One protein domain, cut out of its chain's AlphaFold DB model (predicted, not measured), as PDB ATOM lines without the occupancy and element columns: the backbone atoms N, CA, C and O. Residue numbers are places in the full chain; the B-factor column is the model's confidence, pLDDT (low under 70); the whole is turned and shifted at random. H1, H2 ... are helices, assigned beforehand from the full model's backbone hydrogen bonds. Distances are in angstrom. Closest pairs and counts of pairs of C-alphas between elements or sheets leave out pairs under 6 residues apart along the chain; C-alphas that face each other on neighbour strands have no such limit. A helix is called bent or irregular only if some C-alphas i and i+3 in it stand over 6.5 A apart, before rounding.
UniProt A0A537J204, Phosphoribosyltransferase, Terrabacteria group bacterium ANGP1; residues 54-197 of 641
ATOM      1  N   PRO A  54      93.533 224.399 320.579       94.12
ATOM      2  CA  PRO A  54      94.003 223.480 321.603       94.12
ATOM      3  C   PRO A  54      93.512 222.061 321.307       94.12
ATOM      4  O   PRO A  54      92.464 221.838 320.687       94.12
ATOM      5  N   THR A  55      94.292 221.086 321.741       95.06
ATOM      6  CA  THR A  55      93.886 219.686 321.790       95.06
ATOM      7  C   THR A  55      92.741 219.504 322.782       95.06
ATOM      8  O   THR A  55      92.559 220.294 323.710       95.06
ATOM      9  N   ILE A  56      91.962 218.437 322.630       96.19
ATOM     10  CA  ILE A  56      90.909 218.117 323.599       96.19
ATOM     11  C   ILE A  56      91.497 217.844 324.993       96.19
ATOM     12  O   ILE A  56      90.863 218.190 325.985       96.19
ATOM     13  N   ALA A  57      92.719 217.305 325.084       96.56
ATOM     14  CA  ALA A  57      93.445 217.174 326.349       96.56
ATOM     15  C   ALA A  57      93.626 218.525 327.061       96.56
ATOM     16  O   ALA A  57      93.288 218.652 328.237       96.56
ATOM     17  N   GLU A  58      94.112 219.532 326.332       96.62
ATOM     18  CA  GLU A  58      94.301 220.894 326.841       96.62
ATOM     19  C   GLU A  58      92.956 221.527 327.212       96.62
ATOM     20  O   GLU A  58      92.817 222.051 328.310       96.62
ATOM     21  N   VAL A  59      91.922 221.382 326.372       97.50
ATOM     22  CA  VAL A  59      90.558 221.863 326.675       97.50
ATOM     23  C   VAL A  59      90.027 221.266 327.981       97.50
ATOM     24  O   VAL A  59      89.423 221.981 328.776       97.50
ATOM     25  N   MET A  60      90.249 219.972 328.229       98.06
ATOM     26  CA  MET A  60      89.866 219.338 329.495       98.06
ATOM     27  C   MET A  60      90.664 219.892 330.680       98.06
ATOM     28  O   MET A  60      90.096 220.032 331.760       98.06
ATOM     29  N   GLY A  61      91.957 220.186 330.499       97.75
ATOM     30  CA  GLY A  61      92.793 220.855 331.501       97.75
ATOM     31  C   GLY A  61      92.246 222.237 331.844       97.75
ATOM     32  O   GLY A  61      91.821 222.460 332.972       97.75
ATOM     33  N   HIS A  62      92.109 223.098 330.836       98.06
ATOM     34  CA  HIS A  62      91.584 224.453 330.994       98.06
ATOM     35  C   HIS A  62      90.176 224.472 331.592       98.06
ATOM     36  O   HIS A  62      89.878 225.318 332.422       98.06
ATOM     37  N   LEU A  63      89.307 223.520 331.236       98.50
ATOM     38  CA  LEU A  63      87.983 223.427 331.848       98.50
ATOM     39  C   LEU A  63      88.064 223.112 333.350       98.50
ATOM     40  O   LEU A  63      87.297 223.681 334.122       98.50
ATOM     41  N   ARG A  64      88.981 222.234 333.786       98.19
ATOM     42  CA  ARG A  64      89.191 221.976 335.223       98.19
ATOM     43  C   ARG A  64      89.725 223.213 335.933       98.19
ATOM     44  O   ARG A  64      89.228 223.524 337.013       98.19
ATOM     45  N   ASP A  65      90.673 223.912 335.317       97.75
ATOM     46  CA  ASP A  65      91.263 225.130 335.875       97.75
ATOM     47  C   ASP A  65      90.193 226.218 336.045       97.75
ATOM     48  O   ASP A  65      90.030 226.765 337.132       97.75
ATOM     49  N   GLU A  66      89.380 226.461 335.014       98.00
ATOM     50  CA  GLU A  66      88.286 227.437 335.062       98.00
ATOM     51  C   GLU A  66      87.221 227.068 336.103       98.00
ATOM     52  O   GLU A  66      86.765 227.933 336.846       98.00
ATOM     53  N   ILE A  67      86.869 225.781 336.236       98.12
ATOM     54  CA  ILE A  67      85.974 225.317 337.308       98.12
ATOM     55  C   ILE A  67      86.583 225.599 338.690       98.12
ATOM     56  O   ILE A  67      85.869 226.041 339.589       98.12
ATOM     57  N   GLY A  68      87.885 225.361 338.867       97.06
ATOM     58  CA  GLY A  68      88.597 225.647 340.115       97.06
ATOM     59  C   GLY A  68      88.629 227.137 340.462       97.06
ATOM     60  O   GLY A  68      88.604 227.494 341.638       97.06
ATOM     61  N   ARG A  69      88.610 228.011 339.451       96.50
ATOM     62  CA  ARG A  69      88.614 229.470 339.619       96.50
ATOM     63  C   ARG A  69      87.267 230.059 340.024       96.50
ATOM     64  O   ARG A  69      87.259 231.189 340.502       96.50
ATOM     65  N   ILE A  70      86.147 229.343 339.874       96.31
ATOM     66  CA  ILE A  70      84.815 229.873 340.232       96.31
ATOM     67  C   ILE A  70      84.781 230.315 341.702       96.31
ATOM     68  O   ILE A  70      84.277 231.395 341.996       96.31
ATOM     69  N   ASP A  71      85.349 229.523 342.618       93.12
ATOM     70  CA  ASP A  71      85.332 229.805 344.063       93.12
ATOM     71  C   ASP A  71      86.218 231.008 344.448       93.12
ATOM     72  O   ASP A  71      85.913 231.712 345.409       93.12
ATOM     73  N   SER A  72      87.289 231.276 343.694       93.00
ATOM     74  CA  SER A  72      88.257 232.343 343.993       93.00
ATOM     75  C   SER A  72      88.078 233.611 343.153       93.00
ATOM     76  O   SER A  72      88.707 234.626 343.446       93.00
ATOM     77  N   ALA A  73      87.275 233.569 342.086       93.19
ATOM     78  CA  ALA A  73      87.079 234.709 341.200       93.19
ATOM     79  C   ALA A  73      86.358 235.860 341.929       93.19
ATOM     80  O   ALA A  73      85.304 235.632 342.538       93.19
ATOM     81  N   PRO A  74      86.870 237.103 341.844       93.19
ATOM     82  CA  PRO A  74      86.151 238.269 342.334       93.19
ATOM     83  C   PRO A  74      84.764 238.379 341.694       93.19
ATOM     84  O   PRO A  74      84.578 238.108 340.503       93.19
ATOM     85  N   ARG A  75      83.777 238.796 342.494       87.75
ATOM     86  CA  ARG A  75      82.423 239.059 341.992       87.75
ATOM     87  C   ARG A  75      82.447 240.189 340.964       87.75
ATOM     88  O   ARG A  75      83.248 241.110 341.062       87.75
ATOM     89  N   GLY A  76      81.512 240.135 340.019       91.19
ATOM     90  CA  GLY A  76      81.421 241.091 338.921       91.19
ATOM     91  C   GLY A  76      81.909 240.473 337.617       91.19
ATOM     92  O   GLY A  76      81.562 239.333 337.299       91.19
ATOM     93  N   TRP A  77      82.685 241.233 336.848       92.56
ATOM     94  CA  TRP A  77      83.056 240.843 335.492       92.56
ATOM     95  C   TRP A  77      84.008 239.637 335.457       92.56
ATOM     96  O   TRP A  77      83.842 238.797 334.578       92.56
ATOM     97  N   GLN A  78      84.937 239.481 336.416       95.38
ATOM     98  CA  GLN A  78      85.846 238.322 336.433       95.38
ATOM     99  C   GLN A  78      85.084 237.004 336.602       95.38
ATOM    100  O   GLN A  78      85.319 236.055 335.853       95.38
ATOM    101  N   LEU A  79      84.147 236.939 337.554       95.56
ATOM    102  CA  LEU A  79      83.298 235.760 337.739       95.56
ATOM    103  C   LEU A  79      82.433 235.484 336.499       95.56
ATOM    104  O   LEU A  79      82.278 234.327 336.119       95.56
ATOM    105  N   ALA A  80      81.906 236.521 335.838       94.00
ATOM    106  CA  ALA A  80      81.138 236.359 334.601       94.00
ATOM    107  C   ALA A  80      81.992 235.804 333.440       94.00
ATOM    108  O   ALA A  80      81.525 234.948 332.684       94.00
ATOM    109  N   GLU A  81      83.246 236.246 333.323       95.62
ATOM    110  CA  GLU A  81      84.219 235.736 332.348       95.62
ATOM    111  C   GLU A  81      84.565 234.263 332.623       95.62
ATOM    112  O   GLU A  81      84.432 233.430 331.725       95.62
ATOM    113  N   VAL A  82      84.896 233.903 333.871       97.38
ATOM    114  CA  VAL A  82      85.150 232.502 334.269       97.38
ATOM    115  C   VAL A  82      83.923 231.631 333.996       97.38
ATOM    116  O   VAL A  82      84.024 230.569 333.378       97.38
ATOM    117  N   ALA A  83      82.733 232.099 334.384       97.00
ATOM    118  CA  ALA A  83      81.503 231.346 334.185       97.00
ATOM    119  C   ALA A  83      81.205 231.103 332.695       97.00
ATOM    120  O   ALA A  83      80.805 229.997 332.311       97.00
ATOM    121  N   THR A  84      81.461 232.115 331.860       96.44
ATOM    122  CA  THR A  84      81.378 232.027 330.399       96.44
ATOM    123  C   THR A  84      82.382 231.012 329.855       96.44
ATOM    124  O   THR A  84      82.020 230.180 329.023       96.44
ATOM    125  N   ASN A  85      83.627 231.021 330.332       97.88
ATOM    126  CA  ASN A  85      84.671 230.115 329.853       97.88
ATOM    127  C   ASN A  85      84.358 228.652 330.148       97.88
ATOM    128  O   ASN A  85      84.489 227.818 329.248       97.88
ATOM    129  N   VAL A  86      83.867 228.345 331.352       98.44
ATOM    130  CA  VAL A  86      83.404 226.996 331.710       98.44
ATOM    131  C   VAL A  86      82.323 226.525 330.739       98.44
ATOM    132  O   VAL A  86      82.423 225.426 330.193       98.44
ATOM    133  N   PHE A  87      81.327 227.369 330.449       98.06
ATOM    134  CA  PHE A  87      80.274 227.040 329.487       98.06
ATOM    135  C   PHE A  87      80.831 226.780 328.076       98.06
ATOM    136  O   PHE A  87      80.516 225.755 327.460       98.06
ATOM    137  N   LEU A  88      81.685 227.676 327.565       97.69
ATOM    138  CA  LEU A  88      82.268 227.564 326.226       97.69
ATOM    139  C   LEU A  88      83.128 226.302 326.079       97.69
ATOM    140  O   LEU A  88      82.964 225.556 325.112       97.69
ATOM    141  N   LEU A  89      84.017 226.036 327.038       98.31
ATOM    142  CA  LEU A  89      84.892 224.861 327.034       98.31
ATOM    143  C   LEU A  89      84.089 223.558 327.187       98.31
ATOM    144  O   LEU A  89      84.388 222.558 326.530       98.31
ATOM    145  N   ALA A  90      83.020 223.565 327.988       98.25
ATOM    146  CA  ALA A  90      82.184 222.384 328.159       98.25
ATOM    147  C   ALA A  90      81.372 222.034 326.897       98.25
ATOM    148  O   ALA A  90      81.261 220.857 326.527       98.25
ATOM    149  N   CYS A  91      80.858 223.045 326.188       97.75
ATOM    150  CA  CYS A  91      80.179 222.859 324.902       97.75
ATOM    151  C   CYS A  91      81.152 222.435 323.794       97.75
ATOM    152  O   CYS A  91      80.831 221.558 322.986       97.75
ATOM    153  N   ALA A  92      82.363 222.998 323.784       96.50
ATOM    154  CA  ALA A  92      83.459 222.589 322.910       96.50
ATOM    155  C   ALA A  92      83.764 221.088 323.033       96.50
ATOM    156  O   ALA A  92      83.825 220.385 322.017       96.50
ATOM    157  N   LEU A  93      83.884 220.587 324.268       96.94
ATOM    158  CA  LEU A  93      84.102 219.167 324.541       96.94
ATOM    159  C   LEU A  93      82.921 218.306 324.069       96.94
ATOM    160  O   LEU A  93      83.130 217.297 323.392       96.94
ATOM    161  N   GLY A  94      81.684 218.731 324.350       95.81
ATOM    162  CA  GLY A  94      80.474 218.050 323.879       95.81
ATOM    163  C   GLY A  94      80.429 217.926 322.352       95.81
ATOM    164  O   GLY A  94      80.246 216.831 321.824       95.81
ATOM    165  N   ASN A  95      80.702 219.019 321.631       94.88
ATOM    166  CA  ASN A  95      80.781 219.015 320.168       94.88
ATOM    167  C   ASN A  95      81.885 218.081 319.642       94.88
ATOM    168  O   ASN A  95      81.680 217.387 318.646       94.88
ATOM    169  N   ALA A  96      83.057 218.055 320.285       94.12
ATOM    170  CA  ALA A  96      84.156 217.179 319.883       94.12
ATOM    171  C   ALA A  96      83.794 215.694 320.046       94.12
ATOM    172  O   ALA A  96      84.084 214.881 319.165       94.12
ATOM    173  N   VAL A  97      83.107 215.349 321.137       93.12
ATOM    174  CA  VAL A  97      82.583 213.999 321.385       93.12
ATOM    175  C   VAL A  97      81.512 213.639 320.355       93.12
ATOM    176  O   VAL A  97      81.580 212.557 319.775       93.12
ATOM    177  N   ASP A  98      80.586 214.550 320.047       90.44
ATOM    178  CA  ASP A  98      79.537 214.334 319.041       90.44
ATOM    179  C   ASP A  98      80.128 214.136 317.630       90.44
ATOM    180  O   ASP A  98      79.675 213.282 316.862       90.44
ATOM    181  N   ASP A  99      81.166 214.893 317.267       88.12
ATOM    182  CA  ASP A  99      81.905 214.703 316.013       88.12
ATOM    183  C   ASP A  99      82.679 213.367 316.012       88.12
ATOM    184  O   ASP A  99      82.722 212.671 314.990       88.12
ATOM    185  N   HIS A 100      83.246 212.962 317.153       88.38
ATOM    186  CA  HIS A 100      83.911 211.668 317.286       88.38
ATOM    187  C   HIS A 100      82.928 210.506 317.153       88.38
ATOM    188  O   HIS A 100      83.206 209.567 316.408       88.38
ATOM    189  N   LEU A 101      81.776 210.554 317.821       85.69
ATOM    190  CA  LEU A 101      80.739 209.524 317.728       85.69
ATOM    191  C   LEU A 101      80.260 209.357 316.279       85.69
ATOM    192  O   LEU A 101      80.242 208.230 315.774       85.69
ATOM    193  N   MET A 102      80.009 210.468 315.576       81.12
ATOM    194  CA  MET A 102      79.630 210.459 314.154       81.12
ATOM    195  C   MET A 102      80.693 209.827 313.244       81.12
ATOM    196  O   MET A 102      80.359 209.121 312.290       81.12
ATOM    197  N   GLY A 103      81.977 210.064 313.525       76.69
ATOM    198  CA  GLY A 103      83.082 209.618 312.679       76.69
ATOM    199  C   GLY A 103      83.136 210.333 311.319       76.69
ATOM    200  O   GLY A 103      82.505 211.367 311.099       76.69
ATOM    201  N   LYS A 104      83.922 209.791 310.379       68.06
ATOM    202  CA  LYS A 104      84.042 210.351 309.021       68.06
ATOM    203  C   LYS A 104      82.750 210.083 308.234       68.06
ATOM    204  O   LYS A 104      82.441 208.933 307.922       68.06
ATOM    205  N   GLY A 105      81.993 211.141 307.945       58.41
ATOM    206  CA  GLY A 105      80.838 211.098 307.050       58.41
ATOM    207  C   GLY A 105      81.262 211.124 305.581       58.41
ATOM    208  O   GLY A 105      82.288 211.707 305.242       58.41
ATOM    209  N   TYR A 106      80.459 210.500 304.723       55.94
ATOM    210  CA  TYR A 106      80.577 210.598 303.271       55.94
ATOM    211  C   TYR A 106      79.239 211.108 302.739       55.94
ATOM    212  O   TYR A 106      78.199 210.528 303.054       55.94
ATOM    213  N   ASP A 107      79.272 212.200 301.980       54.38
ATOM    214  CA  ASP A 107      78.095 212.770 301.325       54.38
ATOM    215  C   ASP A 107      78.036 212.267 299.878       54.38
ATOM    216  O   ASP A 107      78.822 212.694 299.030       54.38
ATOM    217  N   PHE A 108      77.116 211.345 299.594       55.00
ATOM    218  CA  PHE A 108      76.896 210.821 298.242       55.00
ATOM    219  C   PHE A 108      75.806 211.573 297.473       55.00
ATOM    220  O   PHE A 108      75.486 211.186 296.348       55.00
ATOM    221  N   SER A 109      75.241 212.655 298.027       55.69
ATOM    222  CA  SER A 109      74.124 213.382 297.405       55.69
ATOM    223  C   SER A 109      74.448 213.882 295.995       55.69
ATOM    224  O   SER A 109      73.588 213.859 295.119       55.69
ATOM    225  N   LYS A 110      75.714 214.235 295.734       53.41
ATOM    226  CA  LYS A 110      76.185 214.637 294.400       53.41
ATOM    227  C   LYS A 110      76.327 213.469 293.415       53.41
ATOM    228  O   LYS A 110      76.165 213.672 292.220       53.41
ATOM    229  N   ALA A 111      76.602 212.256 293.898       54.59
ATOM    230  CA  ALA A 111      76.750 211.061 293.062       54.59
ATOM    231  C   ALA A 111      75.401 210.375 292.763       54.59
ATOM    232  O   ALA A 111      75.247 209.730 291.728       54.59
ATOM    233  N   GLY A 112      74.399 210.548 293.634       52.19
ATOM    234  CA  GLY A 112      73.047 209.986 293.480       52.19
ATOM    235  C   GLY A 112      72.184 210.622 292.386       52.19
ATOM    236  O   GLY A 112      71.117 210.088 292.061       52.19
ATOM    237  N   ALA A 113      72.649 211.729 291.801       56.75
ATOM    238  CA  ALA A 113      72.035 212.377 290.646       56.75
ATOM    239  C   ALA A 113      72.249 211.598 289.331       56.75
ATOM    240  O   ALA A 113      71.596 211.905 288.338       56.75
ATOM    241  N   VAL A 114      73.117 210.574 289.320       56.53
ATOM    242  CA  VAL A 114      73.413 209.744 288.142       56.53
ATOM    243  C   VAL A 114      72.609 208.428 288.214       56.53
ATOM    244  O   VAL A 114      72.905 207.580 289.064       56.53
ATOM    245  N   PRO A 115      71.586 208.217 287.355       58.38
ATOM    246  CA  PRO A 115      70.634 207.104 287.461       58.38
ATOM    247  C   PRO A 115      71.231 205.685 287.561       58.38
ATOM    248  O   PRO A 115      70.783 204.947 288.442       58.38
ATOM    249  N   PRO A 116      72.247 205.284 286.764       71.00
ATOM    250  CA  PRO A 116      72.801 203.926 286.838       71.00
ATOM    251  C   PRO A 116      73.552 203.617 288.144       71.00
ATOM    252  O   PRO A 116      73.773 202.454 288.462       71.00
ATOM    253  N   VAL A 117      73.923 204.628 288.940       63.97
ATOM    254  CA  VAL A 117      74.735 204.449 290.162       63.97
ATOM    255  C   VAL A 117      73.862 204.269 291.415       63.97
ATOM    256  O   VAL A 117      74.334 203.829 292.463       63.97
ATOM    257  N   ARG A 118      72.555 204.547 291.325       64.00
ATOM    258  CA  ARG A 118      71.600 204.466 292.446       64.00
ATOM    259  C   ARG A 118      71.581 203.129 293.207       64.00
ATOM    260  O   ARG A 118      71.591 203.186 294.438       64.00
ATOM    261  N   PRO A 119      71.550 201.941 292.570       70.19
ATOM    262  CA  PRO A 119      71.548 200.680 293.317       70.19
ATOM    263  C   PRO A 119      72.865 200.448 294.076       70.19
ATOM    264  O   PRO A 119      72.836 200.049 295.241       70.19
ATOM    265  N   ALA A 120      74.009 200.792 293.474       71.00
ATOM    266  CA  ALA A 120      75.314 200.720 294.132       71.00
ATOM    267  C   ALA A 120      75.413 201.693 295.322       71.00
ATOM    268  O   ALA A 120      75.924 201.334 296.383       71.00
ATOM    269  N   LEU A 121      74.848 202.896 295.189       69.06
ATOM    270  CA  LEU A 121      74.768 203.869 296.280       69.06
ATOM    271  C   LEU A 121      73.886 203.386 297.432       69.06
ATOM    272  O   LEU A 121      74.274 203.550 298.583       69.06
ATOM    273  N   ARG A 122      72.755 202.723 297.162       68.94
ATOM    274  CA  ARG A 122      71.909 202.136 298.218       68.94
ATOM    275  C   ARG A 122      72.637 201.048 299.009       68.94
ATOM    276  O   ARG A 122      72.484 200.976 300.231       68.94
ATOM    277  N   LEU A 123      73.445 200.222 298.342       73.62
ATOM    278  CA  LEU A 123      74.301 199.229 299.002       73.62
ATOM    279  C   LEU A 123      75.393 199.903 299.842       73.62
ATOM    280  O   LEU A 123      75.574 199.543 301.005       73.62
ATOM    281  N   ALA A 124      76.062 200.925 299.300       70.44
ATOM    282  CA  ALA A 124      77.067 201.698 300.028       70.44
ATOM    283  C   ALA A 124      76.473 202.410 301.259       70.44
ATOM    284  O   ALA A 124      77.038 202.342 302.350       70.44
ATOM    285  N   GLU A 125      75.298 203.030 301.124       72.06
ATOM    286  CA  GLU A 125      74.553 203.642 302.227       72.06
ATOM    287  C   GLU A 125      74.161 202.613 303.292       72.06
ATOM    288  O   GLU A 125      74.285 202.884 304.486       72.06
ATOM    289  N   SER A 126      73.720 201.422 302.883       72.75
ATOM    290  CA  SER A 126      73.349 200.339 303.801       72.75
ATOM    291  C   SER A 126      74.563 199.795 304.558       72.75
ATOM    292  O   SER A 126      74.510 199.642 305.779       72.75
ATOM    293  N   ALA A 127      75.691 199.596 303.870       74.88
ATOM    294  CA  ALA A 127      76.955 199.204 304.486       74.88
ATOM    295  C   ALA A 127      77.468 200.274 305.465       74.88
ATOM    296  O   ALA A 127      77.928 199.953 306.562       74.88
ATOM    297  N   LEU A 128      77.335 201.560 305.124       73.19
ATOM    298  CA  LEU A 128      77.674 202.667 306.019       73.19
ATOM    299  C   LEU A 128      76.749 202.732 307.235       73.19
ATOM    300  O   LEU A 128      77.240 202.937 308.342       73.19
ATOM    301  N   LYS A 129      75.440 202.509 307.066       71.12
ATOM    302  CA  LYS A 129      74.481 202.404 308.180       71.12
ATOM    303  C   LYS A 129      74.834 201.242 309.109       71.12
ATOM    304  O   LYS A 129      74.847 201.431 310.323       71.12
ATOM    305  N   LEU A 130      75.182 200.073 308.568       76.88
ATOM    306  CA  LEU A 130      75.618 198.922 309.364       76.88
ATOM    307  C   LEU A 130      76.924 199.222 310.112       76.88
ATOM    308  O   LEU A 130      77.015 199.004 311.318       76.88
ATOM    309  N   ARG A 131      77.914 199.810 309.430       76.81
ATOM    310  CA  ARG A 131      79.177 200.238 310.044       76.81
ATOM    311  C   ARG A 131      78.953 201.263 311.161       76.81
ATOM    312  O   ARG A 131      79.611 201.173 312.197       76.81
ATOM    313  N   ARG A 132      78.025 202.209 310.974       74.50
ATOM    314  CA  ARG A 132      77.612 203.173 312.008       74.50
ATOM    315  C   ARG A 132      76.988 202.461 313.205       74.50
ATOM    316  O   ARG A 132      77.463 202.676 314.310       74.50
ATOM    317  N   ARG A 133      76.044 201.536 312.997       74.56
ATOM    318  CA  ARG A 133      75.430 200.741 314.082       74.56
ATOM    319  C   ARG A 133      76.447 199.927 314.884       74.56
ATOM    320  O   ARG A 133      76.363 199.864 316.110       74.56
ATOM    321  N   ILE A 134      77.425 199.318 314.208       77.38
ATOM    322  CA  ILE A 134      78.510 198.576 314.869       77.38
ATOM    323  C   ILE A 134      79.374 199.533 315.699       77.38
ATOM    324  O   ILE A 134      79.697 199.232 316.847       77.38
ATOM    325  N   ARG A 135      79.731 200.700 315.145       77.94
ATOM    326  CA  ARG A 135      80.499 201.731 315.857       77.94
ATOM    327  C   ARG A 135      79.745 202.251 317.081       77.94
ATOM    328  O   ARG A 135      80.319 202.245 318.163       77.94
ATOM    329  N   GLU A 136      78.481 202.637 316.924       75.38
ATOM    330  CA  GLU A 136      77.603 203.082 318.014       75.38
ATOM    331  C   GLU A 136      77.514 202.012 319.109       75.38
ATOM    332  O   GLU A 136      77.682 202.316 320.285       75.38
ATOM    333  N   SER A 137      77.364 200.738 318.730       77.00
ATOM    334  CA  SER A 137      77.320 199.635 319.696       77.00
ATOM    335  C   SER A 137      78.624 199.463 320.476       77.00
ATOM    336  O   SER A 137      78.577 199.206 321.676       77.00
ATOM    337  N   ARG A 138      79.780 199.640 319.826       81.94
ATOM    338  CA  ARG A 138      81.095 199.618 320.493       81.94
ATOM    339  C   ARG A 138      81.336 200.850 321.371       81.94
ATOM    340  O   ARG A 138      82.157 200.796 322.279       81.94
ATOM    341  N   MET A 139      80.635 201.949 321.101       86.31
ATOM    342  CA  MET A 139      80.781 203.235 321.789       86.31
ATOM    343  C   MET A 139      79.597 203.558 322.713       86.31
ATOM    344  O   MET A 139      79.443 204.709 323.108       86.31
ATOM    345  N   ARG A 140      78.775 202.570 323.104       86.00
ATOM    346  CA  ARG A 140      77.611 202.789 323.993       86.00
ATOM    347  C   ARG A 140      77.982 203.478 325.300       86.00
ATOM    348  O   ARG A 140      77.253 204.352 325.746       86.00
ATOM    349  N   TRP A 141      79.124 203.117 325.883       91.69
ATOM    350  CA  TRP A 141      79.616 203.761 327.099       91.69
ATOM    351  C   TRP A 141      79.882 205.261 326.884       91.69
ATOM    352  O   TRP A 141      79.573 206.064 327.755       91.69
ATOM    353  N   LEU A 142      80.394 205.650 325.707       91.56
ATOM    354  CA  LEU A 142      80.671 207.046 325.360       91.56
ATOM    355  C   LEU A 142      79.379 207.812 325.058       91.56
ATOM    356  O   LEU A 142      79.292 208.992 325.375       91.56
ATOM    357  N   ILE A 143      78.367 207.142 324.498       89.19
ATOM    358  CA  ILE A 143      77.010 207.696 324.363       89.19
ATOM    359  C   ILE A 143      76.422 207.969 325.754       89.19
ATOM    360  O   ILE A 143      75.979 209.082 326.012       89.19
ATOM    361  N   GLY A 144      76.508 207.005 326.679       91.75
ATOM    362  CA  GLY A 144      76.059 207.194 328.063       91.75
ATOM    363  C   GLY A 144      76.817 208.312 328.788       91.75
ATOM    364  O   GLY A 144      76.205 209.142 329.459       91.75
ATOM    365  N   TRP A 145      78.139 208.397 328.598       95.25
ATOM    366  CA  TRP A 145      78.938 209.521 329.092       95.25
ATOM    367  C   TRP A 145      78.465 210.849 328.492       95.25
ATOM    368  O   TRP A 145      78.316 211.827 329.219       95.25
ATOM    369  N   ARG A 146      78.178 210.890 327.183       93.81
ATOM    370  CA  ARG A 146      77.733 212.099 326.481       93.81
ATOM    371  C   ARG A 146      76.357 212.577 326.943       93.81
ATOM    372  O   ARG A 146      76.176 213.788 327.075       93.81
ATOM    373  N   ASP A 147      75.431 211.662 327.216       92.62
ATOM    374  CA  ASP A 147      74.117 211.974 327.790       92.62
ATOM    375  C   ASP A 147      74.267 212.556 329.204       92.62
ATOM    376  O   ASP A 147      73.689 213.599 329.520       92.62
ATOM    377  N   GLY A 148      75.116 211.948 330.040       95.75
ATOM    378  CA  GLY A 148      75.447 212.494 331.358       95.75
ATOM    379  C   GLY A 148      76.115 213.873 331.273       95.75
ATOM    380  O   GLY A 148      75.783 214.767 332.053       95.75
ATOM    381  N   TRP A 149      77.002 214.066 330.291       97.25
ATOM    382  CA  TRP A 149      77.668 215.339 330.027       97.25
ATOM    383  C   TRP A 149      76.661 216.406 329.597       97.25
ATOM    384  O   TRP A 149      76.706 217.526 330.090       97.25
ATOM    385  N   GLU A 150      75.702 216.054 328.731       95.44
ATOM    386  CA  GLU A 150      74.608 216.943 328.321       95.44
ATOM    387  C   GLU A 150      73.800 217.427 329.525       95.44
ATOM    388  O   GLU A 150      73.536 218.623 329.653       95.44
ATOM    389  N   ALA A 151      73.450 216.510 330.430       95.31
ATOM    390  CA  ALA A 151      72.714 216.833 331.644       95.31
ATOM    391  C   ALA A 151      73.527 217.736 332.585       95.31
ATOM    392  O   ALA A 151      72.977 218.670 333.164       95.31
ATOM    393  N   ALA A 152      74.836 217.496 332.724       97.81
ATOM    394  CA  ALA A 152      75.712 218.334 333.543       97.81
ATOM    395  C   ALA A 152      75.888 219.746 332.955       97.81
ATOM    396  O   ALA A 152      75.805 220.724 333.695       97.81
ATOM    397  N   VAL A 153      76.069 219.865 331.634       97.75
ATOM    398  CA  VAL A 153      76.152 221.162 330.941       97.75
ATOM    399  C   VAL A 153      74.831 221.918 331.032       97.75
ATOM    400  O   VAL A 153      74.847 223.120 331.272       97.75
ATOM    401  N   THR A 154      73.694 221.231 330.893       95.88
ATOM    402  CA  THR A 154      72.365 221.853 331.028       95.88
ATOM    403  C   THR A 154      72.164 222.401 332.441       95.88
ATOM    404  O   THR A 154      71.827 223.568 332.584       95.88
ATOM    405  N   ALA A 155      72.472 221.616 333.478       95.69
ATOM    406  CA  ALA A 155      72.365 222.062 334.870       95.69
ATOM    407  C   ALA A 155      73.300 223.243 335.195       95.69
ATOM    408  O   ALA A 155      72.961 224.116 335.987       95.69
ATOM    409  N   TYR A 156      74.489 223.286 334.582       97.69
ATOM    410  CA  TYR A 156      75.369 224.451 334.677       97.69
ATOM    411  C   TYR A 156      74.761 225.669 333.968       97.69
ATOM    412  O   TYR A 156      74.717 226.758 334.537       97.69
ATOM    413  N   ALA A 157      74.255 225.482 332.747       96.75
ATOM    414  CA  ALA A 157      73.639 226.539 331.957       96.75
ATOM    415  C   ALA A 157      72.395 227.129 332.649       96.75
ATOM    416  O   ALA A 157      72.245 228.342 332.645       96.75
ATOM    417  N   GLU A 158      71.558 226.322 333.307       95.50
ATOM    418  CA  GLU A 158      70.372 226.783 334.056       95.50
ATOM    419  C   GLU A 158      70.715 227.775 335.175       95.50
ATOM    420  O   GLU A 158      69.942 228.696 335.429       95.50
ATOM    421  N   VAL A 159      71.889 227.629 335.795       95.00
ATOM    422  CA  VAL A 159      72.412 228.559 336.812       95.00
ATOM    423  C   VAL A 159      73.129 229.756 336.179       95.00
ATOM    424  O   VAL A 159      73.160 230.837 336.761       95.00
ATOM    425  N   PHE A 160      73.717 229.574 334.998       93.50
ATOM    426  CA  PHE A 160      74.495 230.591 334.289       93.50
ATOM    427  C   PHE A 160      73.633 231.628 333.545       93.50
ATOM    428  O   PHE A 160      74.020 232.788 333.473       93.50
ATOM    429  N   VAL A 161      72.485 231.229 332.985       89.81
ATOM    430  CA  VAL A 161      71.621 232.090 332.148       89.81
ATOM    431  C   VAL A 161      70.647 233.063 332.848       89.81
ATOM    432  O   VAL A 161      70.144 233.937 332.140       89.81
ATOM    433  N   PRO A 162      70.295 232.960 334.149       83.69
ATOM    434  CA  PRO A 162      69.369 233.899 334.780       83.69
ATOM    435  C   PRO A 162      69.830 235.360 334.693       83.69
ATOM    436  O   PRO A 162      71.015 235.666 334.813       83.69
ATOM    437  N   ALA A 163      68.872 236.280 334.542       67.25
ATOM    438  CA  ALA A 163      69.116 237.721 334.526       67.25
ATOM    439  C   ALA A 163      69.447 238.229 335.943       67.25
ATOM    440  O   ALA A 163      68.592 238.740 336.662       67.25
ATOM    441  N   GLY A 164      70.691 238.042 336.376       71.81
ATOM    442  CA  GLY A 164      71.167 238.492 337.678       71.81
ATOM    443  C   GLY A 164      72.649 238.194 337.893       71.81
ATOM    444  O   GLY A 164      73.285 237.563 337.047       71.81
ATOM    445  N   PRO A 165      73.227 238.655 339.016       74.06
ATOM    446  CA  PRO A 165      74.582 238.285 339.385       74.06
ATOM    447  C   PRO A 165      74.695 236.757 339.471       74.06
ATOM    448  O   PRO A 165      73.827 236.132 340.088       74.06
ATOM    449  N   PRO A 166      75.741 236.151 338.887       80.62
ATOM    450  CA  PRO A 166      75.915 234.709 338.929       80.62
ATOM    451  C   PRO A 166      75.953 234.208 340.378       80.62
ATOM    452  O   PRO A 166      76.748 234.693 341.189       80.62
ATOM    453  N   ASP A 167      75.115 233.218 340.699       89.62
ATOM    454  CA  ASP A 167      75.189 232.516 341.980       89.62
ATOM    455  C   ASP A 167      76.452 231.651 341.993       89.62
ATOM    456  O   ASP A 167      76.487 230.528 341.485       89.62
ATOM    457  N   GLN A 168      77.504 232.205 342.589       92.69
ATOM    458  CA  GLN A 168      78.818 231.584 342.680       92.69
ATOM    459  C   GLN A 168      78.761 230.192 343.327       92.69
ATOM    460  O   GLN A 168      79.417 229.274 342.848       92.69
ATOM    461  N   GLN A 169      77.934 229.985 344.362       93.88
ATOM    462  CA  GLN A 169      77.846 228.683 345.033       93.88
ATOM    463  C   GLN A 169      77.160 227.637 344.153       93.88
ATOM    464  O   GLN A 169      77.587 226.475 344.105       93.88
ATOM    465  N   ALA A 170      76.094 228.030 343.453       94.56
ATOM    466  CA  ALA A 170      75.412 227.150 342.515       94.56
ATOM    467  C   ALA A 170      76.303 226.819 341.304       94.56
ATOM    468  O   ALA A 170      76.404 225.647 340.928       94.56
ATOM    469  N   LEU A 171      77.028 227.805 340.759       96.06
ATOM    470  CA  LEU A 171      77.996 227.597 339.680       96.06
ATOM    471  C   LEU A 171      79.109 226.640 340.100       96.06
ATOM    472  O   LEU A 171      79.402 225.701 339.363       96.06
ATOM    473  N   THR A 172      79.671 226.802 341.299       96.69
ATOM    474  CA  THR A 172      80.677 225.881 341.841       96.69
ATOM    475  C   THR A 172      80.135 224.463 341.943       96.69
ATOM    476  O   THR A 172      80.802 223.507 341.543       96.69
ATOM    477  N   ARG A 173      78.911 224.286 342.453       96.94
ATOM    478  CA  ARG A 173      78.288 222.960 342.576       96.94
ATOM    479  C   ARG A 173      78.124 222.286 341.212       96.94
ATOM    480  O   ARG A 173      78.501 221.121 341.059       96.94
ATOM    481  N   CYS A 174      77.602 223.008 340.222       97.19
ATOM    482  CA  CYS A 174      77.460 222.500 338.858       97.19
ATOM    483  C   CYS A 174      78.827 222.256 338.194       97.19
ATOM    484  O   CYS A 174      79.025 221.230 337.542       97.19
ATOM    485  N   GLY A 175      79.801 223.135 338.434       97.38
ATOM    486  CA  GLY A 175      81.184 222.994 337.983       97.38
ATOM    487  C   GLY A 175      81.848 221.730 338.530       97.38
ATOM    488  O   GLY A 175      82.420 220.954 337.770       97.38
ATOM    489  N   ARG A 176      81.695 221.426 339.826       96.44
ATOM    490  CA  ARG A 176      82.208 220.178 340.429       96.44
ATOM    491  C   ARG A 176      81.614 218.933 339.772       96.44
ATOM    492  O   ARG A 176      82.336 217.961 339.552       96.44
ATOM    493  N   ARG A 177      80.332 218.969 339.389       96.62
ATOM    494  CA  ARG A 177      79.703 217.882 338.621       96.62
ATOM    495  C   ARG A 177      80.361 217.713 337.250       96.62
ATOM    496  O   ARG A 177      80.716 216.587 336.910       96.62
ATOM    497  N   LEU A 178      80.585 218.797 336.500       97.50
ATOM    498  CA  LEU A 178      81.334 218.747 335.235       97.50
ATOM    499  C   LEU A 178      82.739 218.165 335.450       97.50
ATOM    500  O   LEU A 178      83.119 217.208 334.778       97.50
ATOM    501  N   SER A 179      83.475 218.670 336.443       97.25
ATOM    502  CA  SER A 179      84.830 218.212 336.768       97.25
ATOM    503  C   SER A 179      84.883 216.714 337.094       97.25
ATOM    504  O   SER A 179      85.745 216.001 336.580       97.25
ATOM    505  N   SER A 180      83.902 216.194 337.843       96.56
ATOM    506  CA  SER A 180      83.819 214.760 338.156       96.56
ATOM    507  C   SER A 180      83.727 213.882 336.901       96.56
ATOM    508  O   SER A 180      84.353 212.826 336.836       96.56
ATOM    509  N   MET A 181      83.029 214.343 335.857       96.38
ATOM    510  CA  MET A 181      82.878 213.604 334.601       96.38
ATOM    511  C   MET A 181      84.127 213.647 333.714       96.38
ATOM    512  O   MET A 181      84.306 212.762 332.873       96.38
ATOM    513  N   LEU A 182      85.006 214.635 333.913       95.31
ATOM    514  CA  LEU A 182      86.292 214.746 333.216       95.31
ATOM    515  C   LEU A 182      87.324 213.716 333.695       95.31
ATOM    516  O   LEU A 182      88.400 213.630 333.108       95.31
ATOM    517  N   THR A 183      87.037 212.961 334.756       91.38
ATOM    518  CA  THR A 183      87.897 211.856 335.221       91.38
ATOM    519  C   THR A 183      87.756 210.601 334.357       91.38
ATOM    520  O   THR A 183      88.632 209.738 334.371       91.38
ATOM    521  N   ALA A 184      86.683 210.505 333.565       88.25
ATOM    522  CA  ALA A 184      86.471 209.387 332.661       88.25
ATOM    523  C   ALA A 184      87.545 209.352 331.559       88.25
ATOM    524  O   ALA A 184      87.843 210.362 330.918       88.25
ATOM    525  N   GLY A 185      88.096 208.164 331.296       87.50
ATOM    526  CA  GLY A 185      89.066 207.952 330.224       87.50
ATOM    527  C   GLY A 185      88.422 208.068 328.842       87.50
ATOM    528  O   GLY A 185      87.858 207.099 328.334       87.50
ATOM    529  N   LEU A 186      88.510 209.244 328.214       93.38
ATOM    530  CA  LEU A 186      88.055 209.450 326.837       93.38
ATOM    531  C   LEU A 186      88.990 208.758 325.822       93.38
ATOM    532  O   LEU A 186      90.186 208.604 326.086       93.38
ATOM    533  N   PRO A 187      88.498 208.359 324.628       93.31
ATOM    534  CA  PRO A 187      89.331 207.686 323.635       93.31
ATOM    535  C   PRO A 187      90.552 208.527 323.240       93.31
ATOM    536  O   PRO A 187      90.410 209.690 322.869       93.31
ATOM    537  N   GLY A 188      91.749 207.933 323.210       92.00
ATOM    538  CA  GLY A 188      92.990 208.681 322.942       92.00
ATOM    539  C   GLY A 188      93.001 209.450 321.611       92.00
ATOM    540  O   GLY A 188      93.572 210.532 321.523       92.00
ATOM    541  N   ALA A 189      92.320 208.939 320.579       89.56
ATOM    542  CA  ALA A 189      92.167 209.646 319.303       89.56
ATOM    543  C   ALA A 189      91.269 210.897 319.396       89.56
ATOM    544  O   ALA A 189      91.469 211.834 318.632       89.56
ATOM    545  N   LEU A 190      90.284 210.912 320.304       91.94
ATOM    546  CA  LEU A 190      89.493 212.107 320.611       91.94
ATOM    547  C   LEU A 190      90.346 213.112 321.390       91.94
ATOM    548  O   LEU A 190      90.395 214.276 321.013       91.94
ATOM    549  N   VAL A 191      91.050 212.646 322.424       94.88
ATOM    550  CA  VAL A 191      91.865 213.482 323.322       94.88
ATOM    551  C   VAL A 191      92.985 214.221 322.573       94.88
ATOM    552  O   VAL A 191      93.229 215.395 322.841       94.88
ATOM    553  N   ARG A 192      93.616 213.575 321.584       92.31
ATOM    554  CA  ARG A 192      94.620 214.205 320.702       92.31
ATOM    555  C   ARG A 192      94.027 215.087 319.600       92.31
ATOM    556  O   ARG A 192      94.764 215.796 318.927       92.31
ATOM    557  N   GLY A 193      92.718 215.013 319.362       90.88
ATOM    558  CA  GLY A 193      92.067 215.837 318.349       90.88
ATOM    559  C   GLY A 193      92.146 217.319 318.710       90.88
ATOM    560  O   GLY A 193      92.154 217.668 319.887       90.88
ATOM    561  N   ARG A 194      92.172 218.193 317.702       92.00
ATOM    562  CA  ARG A 194      92.115 219.645 317.909       92.00
ATOM    563  C   ARG A 194      90.693 220.168 317.896       92.00
ATOM    564  O   ARG A 194      89.846 219.709 317.119       92.00
ATOM    565  N   LEU A 195      90.460 221.153 318.753       91.75
ATOM    566  CA  LEU A 195      89.210 221.879 318.823       91.75
ATOM    567  C   LEU A 195      88.932 222.598 317.498       91.75
ATOM    568  O   LEU A 195      89.814 223.207 316.902       91.75
ATOM    569  N   LYS A 196      87.674 222.566 317.052       87.88
ATOM    570  CA  LYS A 196      87.217 223.391 315.929       87.88
ATOM    571  C   LYS A 196      86.913 224.800 316.419       87.88
ATOM    572  O   LYS A 196      86.136 224.949 317.358       87.88
ATOM    573  N   ASN A 197      87.444 225.806 315.726       86.31
ATOM    574  CA  ASN A 197      87.187 227.216 316.016       86.31
ATOM    575  C   ASN A 197      85.668 227.525 316.004       86.31
ATOM    576  O   ASN A 197      85.030 227.377 314.951       86.31
TER     577      ASN A 197
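What this domain is: This is residues 54 to 197 of the 641 residues of the protein "Phosphoribosyltransferase" of Terrabacteria group bacterium ANGP1 (UniProt A0A537J204). The longest helix, H2, lies between H1 and H4 in a bundle of four helices, H1, H2, H4 and H5, that runs up and down, each against the one before it. H3 and the link before it make a long arm off one end of the bundle, where residues 113 to 119 stick out; short H6 sits beside H1 and H2. The 144 printed residues hold six named helices, H1 to H6 in chain order, and no named strand: all helix. The whole is loose, with a radius of gyration of the C-alphas of 19.6 A, and spans 66 by 30 by 24 A.

Where its parts are: Find C-alpha 77 at (83.056, 240.843, 335.492); from there H2 runs 37.3 A to residue 102. H1 is residues 56 to 69, beginning at (90.909, 218.117, 323.599). H3, residues 115 to 138, spans 35.4 A and is irregular: C-alphas 116 and 119 are 7.4 A apart. H4, residues 140 to 160, spans 29.8 A; H5 is residues 168 to 181, and H6, residues 188 to 191, ends at (91.865, 213.482, 323.322).

How they stand to each other: Start at the hub, H2: it forms a hairpin with H1, closest at C-alphas 63 and 86, 5.8 A, a shallow tilt of 28 degrees. H2 touches H4 at C-alphas 90 and 153, 6.8 A. H4 and H5 form a hairpin at 8 degrees, closest at C-alphas 156 and 174, 5.1 A. H5 touches H1 at C-alphas 175 and 67, 5.4 A, with residues 63 to 67 of H1 alone. H6 only just touches H1 and H2, with 3 pairs of C-alphas within 8 A each. H3 is close to H2 but not clearly touching, 7.2 A at C-alphas 136 and 101. Every O i to N i+4 pair is within hydrogen-bond range in H1, H2 and H5, against 18 of 20 in H3 and 16 of 17 in H4; H6 is too short for one.

The domain as a whole: The C-alphas farthest apart are those of Pro 74 and Pro 116, 66.6 A. The printed part has no cut, and the link from H2 to H3 is long. Confidence is under 70 at residues 104 to 115, 117 to 118, 121 to 122 and 163.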